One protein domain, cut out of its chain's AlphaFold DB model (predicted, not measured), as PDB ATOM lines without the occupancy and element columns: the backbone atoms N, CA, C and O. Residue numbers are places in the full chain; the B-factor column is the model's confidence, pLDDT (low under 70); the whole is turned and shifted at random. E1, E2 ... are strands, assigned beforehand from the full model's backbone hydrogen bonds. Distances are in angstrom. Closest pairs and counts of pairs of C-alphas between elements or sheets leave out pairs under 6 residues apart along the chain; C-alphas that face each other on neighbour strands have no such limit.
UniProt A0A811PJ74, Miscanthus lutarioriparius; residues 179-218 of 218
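This is residues 179 to 218 of the 218 residues of a protein of Miscanthus lutarioriparius (UniProt A0A811PJ74). This is a small domain with little regular structure: a short two-stranded hairpin, E1 and E2, lies toward one end, and a long loop, residues 179 to 203, swings out toward the other end and comes back to E1. The printed part has 40 residues with no named helix and two named strands, E1 then E2, antiparallel. The class is all strand, though under half of the residues are in named elements. The whole is compact, with a radius of gyration of the C-alphas of 9.8 A and spans of 24 by 19 by 12 A.

C-alpha 179 is at (117.021, 32.847, 13.884). E1, residues 204 to 206, is 7.2 A long and begins at (127.432, 35.488, 9.634). E2, residues 214 to 216, is 7.1 A long and ends at (123.320, 36.666, 11.102).

E1 and E2 form a hairpin, antiparallel at 141 degrees between directions. C-alphas 205 and 215 face each other at 5.6 A. N 205 and O 215, 2.9 A apart, are within hydrogen-bond range.

The C-alphas farthest apart, of Gly 190 and Asp 209, are 27.1 A apart. The link from E1 to E2 is short, and the printed part has no cut. No printed residue is under 70 in pLDDT.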
ATOM      1  N   PRO A 179     117.160  34.288  13.709       96.94
ATOM      2  CA  PRO A 179     117.021  32.847  13.884       96.94
ATOM      3  C   PRO A 179     118.307  32.106  13.488       96.94
ATOM      4  O   PRO A 179     119.115  32.594  12.699       96.94
ATOM      5  N   CYS A 180     118.481  30.882  13.993       96.00
ATOM      6  CA  CYS A 180     119.532  29.992  13.501       96.00
ATOM      7  C   CYS A 180     119.061  29.215  12.261       96.00
ATOM      8  O   CYS A 180     118.047  28.513  12.308       96.00
ATOM      9  N   LEU A 181     119.835  29.261  11.176       95.62
ATOM     10  CA  LEU A 181     119.741  28.304  10.077       95.62
ATOM     11  C   LEU A 181     120.394  26.990  10.519       95.62
ATOM     12  O   LEU A 181     121.609  26.841  10.457       95.62
ATOM     13  N   GLN A 182     119.577  26.044  10.980       91.88
ATOM     14  CA  GLN A 182     120.045  24.801  11.613       91.88
ATOM     15  C   GLN A 182     120.628  23.782  10.625       91.88
ATOM     16  O   GLN A 182     121.467  22.968  10.997       91.88
ATOM     17  N   ALA A 183     120.169  23.809   9.372       89.00
ATOM     18  CA  ALA A 183     120.592  22.884   8.330       89.00
ATOM     19  C   ALA A 183     121.191  23.668   7.162       89.00
ATOM     20  O   ALA A 183     120.468  24.201   6.317       89.00
ATOM     21  N   LEU A 184     122.521  23.749   7.132       84.56
ATOM     22  CA  LEU A 184     123.243  24.386   6.036       84.56
ATOM     23  C   LEU A 184     123.168  23.551   4.745       84.56
ATOM     24  O   LEU A 184     123.076  22.319   4.806       84.56
ATOM     25  N   PRO A 185     123.228  24.197   3.562       81.81
ATOM     26  CA  PRO A 185     123.383  23.492   2.294       81.81
ATOM     27  C   PRO A 185     124.622  22.590   2.309       81.81
ATOM     28  O   PRO A 185     125.672  22.976   2.813       81.81
ATOM     29  N   ARG A 186     124.522  21.400   1.702       73.56
ATOM     30  CA  ARG A 186     125.654  20.457   1.602       73.56
ATOM     31  C   ARG A 186     126.798  20.974   0.729       73.56
ATOM     32  O   ARG A 186     127.925  20.528   0.885       73.56
ATOM     33  N   GLN A 187     126.492  21.866  -0.211       75.56
ATOM     34  CA  GLN A 187     127.449  22.457  -1.138       75.56
ATOM     35  C   GLN A 187     127.183  23.956  -1.231       75.56
ATOM     36  O   GLN A 187     126.034  24.376  -1.381       75.56
ATOM     37  N   MET A 188     128.247  24.754  -1.161       79.69
ATOM     38  CA  MET A 188     128.199  26.181  -1.458       79.69
ATOM     39  C   MET A 188     129.017  26.455  -2.714       79.69
ATOM     40  O   MET A 188     130.172  26.044  -2.820       79.69
ATOM     41  N   CYS A 189     128.414  27.148  -3.677       84.31
ATOM     42  CA  CYS A 189     129.100  27.537  -4.902       84.31
ATOM     43  C   CYS A 189     130.303  28.427  -4.571       84.31
ATOM     44  O   CYS A 189     130.170  29.398  -3.831       84.31
ATOM     45  N   GLY A 190     131.467  28.114  -5.143       83.19
ATOM     46  CA  GLY A 190     132.683  28.910  -4.957       83.19
ATOM     47  C   GLY A 190     133.397  28.715  -3.613       83.19
ATOM     48  O   GLY A 190     134.429  29.345  -3.407       83.19
ATOM     49  N   ALA A 191     132.905  27.842  -2.730       83.00
ATOM     50  CA  ALA A 191     133.614  27.433  -1.520       83.00
ATOM     51  C   ALA A 191     134.209  26.032  -1.704       83.00
ATOM     52  O   ALA A 191     133.571  25.146  -2.277       83.00
ATOM     53  N   ALA A 192     135.428  25.823  -1.208       83.50
ATOM     54  CA  ALA A 192     136.024  24.494  -1.172       83.50
ATOM     55  C   ALA A 192     135.258  23.591  -0.190       83.50
ATOM     56  O   ALA A 192     134.670  24.064   0.789       83.50
ATOM     57  N   GLU A 193     135.285  22.282  -0.426       81.88
ATOM     58  CA  GLU A 193     134.730  21.318   0.522       81.88
ATOM     59  C   GLU A 193     135.433  21.443   1.885       81.88
ATOM     60  O   GLU A 193     136.649  21.607   1.955       81.88
ATOM     61  N   GLY A 194     134.660  21.422   2.975       80.56
ATOM     62  CA  GLY A 194     135.185  21.599   4.335       80.56
ATOM     63  C   GLY A 194     135.450  23.050   4.756       80.56
ATOM     64  O   GLY A 194     135.944  23.269   5.860       80.56
ATOM     65  N   THR A 195     135.111  24.042   3.924       86.75
ATOM     66  CA  THR A 195     135.210  25.458   4.311       86.75
ATOM     67  C   THR A 195     134.292  25.769   5.495       86.75
ATOM     68  O   THR A 195     133.106  25.435   5.471       86.75
ATOM     69  N   ASP A 196     134.825  26.457   6.506       88.06
ATOM     70  CA  ASP A 196     134.036  26.978   7.623       88.06
ATOM     71  C   ASP A 196     133.152  28.142   7.148       88.06
ATOM     72  O   ASP A 196     133.598  29.281   6.991       88.06
ATOM     73  N   ILE A 197     131.871  27.839   6.934       87.00
ATOM     74  CA  ILE A 197     130.863  28.807   6.492       87.00
ATOM     75  C   ILE A 197     130.658  29.916   7.539       87.00
ATOM     76  O   ILE A 197     130.402  31.063   7.172       87.00
ATOM     77  N   GLY A 198     130.806  29.605   8.830       88.38
ATOM     78  CA  GLY A 198     130.692  30.564   9.928       88.38
ATOM     79  C   GLY A 198     131.845  31.567  10.004       88.38
ATOM     80  O   GLY A 198     131.733  32.548  10.737       88.38
ATOM     81  N   ALA A 199     132.921  31.349   9.244       89.94
ATOM     82  CA  ALA A 199     134.072  32.242   9.153       89.94
ATOM     83  C   ALA A 199     134.186  32.972   7.799       89.94
ATOM     84  O   ALA A 199     135.092  33.786   7.621       89.94
ATOM     85  N   LEU A 200     133.284  32.708   6.844       88.44
ATOM     86  CA  LEU A 200     133.375  33.254   5.484       88.44
ATOM     87  C   LEU A 200     133.116  34.761   5.398       88.44
ATOM     88  O   LEU A 200     133.736  35.449   4.589       88.44
ATOM     89  N   VAL A 201     132.172  35.272   6.187       89.94
ATOM     90  CA  VAL A 201     131.743  36.675   6.134       89.94
ATOM     91  C   VAL A 201     131.553  37.231   7.544       89.94
ATOM     92  O   VAL A 201     131.096  36.513   8.429       89.94
ATOM     93  N   PRO A 202     131.853  38.518   7.791       91.75
ATOM     94  CA  PRO A 202     131.865  39.069   9.149       91.75
ATOM     95  C   PRO A 202     130.482  39.116   9.823       91.75
ATOM     96  O   PRO A 202     130.403  39.071  11.054       91.75
ATOM     97  N   TYR A 203     129.415  39.189   9.019       93.38
ATOM     98  CA  TYR A 203     128.016  39.298   9.451       93.38
ATOM     99  C   TYR A 203     127.303  37.944   9.595       93.38
ATOM    100  O   TYR A 203     126.108  37.915   9.876       93.38
ATOM    101  N   ALA A 204     127.990  36.817   9.398       93.50
ATOM    102  CA  ALA A 204     127.432  35.488   9.634       93.50
ATOM    103  C   ALA A 204     128.400  34.673  10.491       93.50
ATOM    104  O   ALA A 204     129.599  34.679  10.240       93.50
ATOM    105  N   ARG A 205     127.889  33.996  11.521       95.06
ATOM    106  CA  ARG A 205     128.686  33.128  12.403       95.06
ATOM    107  C   ARG A 205     127.882  31.901  12.793       95.06
ATOM    108  O   ARG A 205     126.660  31.881  12.628       95.06
ATOM    109  N   HIS A 206     128.554  30.893  13.334       94.88
ATOM    110  CA  HIS A 206     127.868  29.750  13.925       94.88
ATOM    111  C   HIS A 206     126.923  30.168  15.056       94.88
ATOM    112  O   HIS A 206     127.180  31.135  15.778       94.88
ATOM    113  N   CYS A 207     125.809  29.448  15.183       95.31
ATOM    114  CA  CYS A 207     124.810  29.713  16.211       95.31
ATOM    115  C   CYS A 207     125.329  29.297  17.590       95.31
ATOM    116  O   CYS A 207     126.004  28.279  17.726       95.31
ATOM    117  N   GLU A 208     124.934  30.029  18.629       92.94
ATOM    118  CA  GLU A 208     125.240  29.680  20.019       92.94
ATOM    119  C   GLU A 208     124.610  28.352  20.474       92.94
ATOM    120  O   GLU A 208     125.088  27.738  21.422       92.94
ATOM    121  N   ASP A 209     123.553  27.902  19.797       89.69
ATOM    122  CA  ASP A 209     122.743  26.750  20.190       89.69
ATOM    123  C   ASP A 209     122.730  25.592  19.183       89.69
ATOM    124  O   ASP A 209     122.208  24.519  19.487       89.69
ATOM    125  N   GLU A 210     123.343  25.782  18.013       91.62
ATOM    126  CA  GLU A 210     123.584  24.748  17.005       91.62
ATOM    127  C   GLU A 210     124.918  25.039  16.310       91.62
ATOM    128  O   GLU A 210     125.001  25.874  15.411       91.62
ATOM    129  N   HIS A 211     125.976  24.348  16.737       88.38
ATOM    130  CA  HIS A 211     127.343  24.552  16.246       88.38
ATOM    131  C   HIS A 211     127.495  24.311  14.738       88.38
ATOM    132  O   HIS A 211     128.396  24.870  14.124       88.38
ATOM    133  N   LYS A 212     126.618  23.502  14.125       88.94
ATOM    134  CA  LYS A 212     126.583  23.296  12.663       88.94
ATOM    135  C   LYS A 212     125.679  24.286  11.935       88.94
ATOM    136  O   LYS A 212     125.596  24.243  10.711       88.94
ATOM    137  N   GLY A 213     124.972  25.132  12.671       93.56
ATOM    138  CA  GLY A 213     124.075  26.130  12.123       93.56
ATOM    139  C   GLY A 213     124.793  27.436  11.813       93.56
ATOM    140  O   GLY A 213     125.964  27.622  12.151       93.56
ATOM    141  N   LEU A 214     124.073  28.358  11.182       95.19
ATOM    142  CA  LEU A 214     124.557  29.698  10.855       95.19
ATOM    143  C   LEU A 214     123.518  30.753  11.238       95.19
ATOM    144  O   LEU A 214     122.317  30.541  11.079       95.19
ATOM    145  N   LYS A 215     123.977  31.898  11.732       96.44
ATOM    146  CA  LYS A 215     123.138  33.013  12.175       96.44
ATOM    147  C   LYS A 215     123.759  34.341  11.764       96.44
ATOM    148  O   LYS A 215     124.982  34.464  11.696       96.44
ATOM    149  N   LEU A 216     122.905  35.322  11.485       96.62
ATOM    150  CA  LEU A 216     123.320  36.666  11.102       96.62
ATOM    151  C   LEU A 216     123.589  37.541  12.330       96.62
ATOM    152  O   LEU A 216     122.796  37.579  13.273       96.62
ATOM    153  N   PHE A 217     124.692  38.280  12.295       94.00
ATOM    154  CA  PHE A 217     125.116  39.208  13.337       94.00
ATOM    155  C   PHE A 217     125.334  40.606  12.736       94.00
ATOM    156  O   PHE A 217     125.823  40.697  11.609       94.00
ATOM    157  N   PRO A 218     124.958  41.675  13.466       84.38
ATOM    158  CA  PRO A 218     125.190  43.054  13.040       84.38
ATOM    159  C   PRO A 218     126.676  43.432  13.035       84.38
ATOM    160  O   PRO A 218     127.460  42.815  13.799       84.38
TER     161      PRO A 218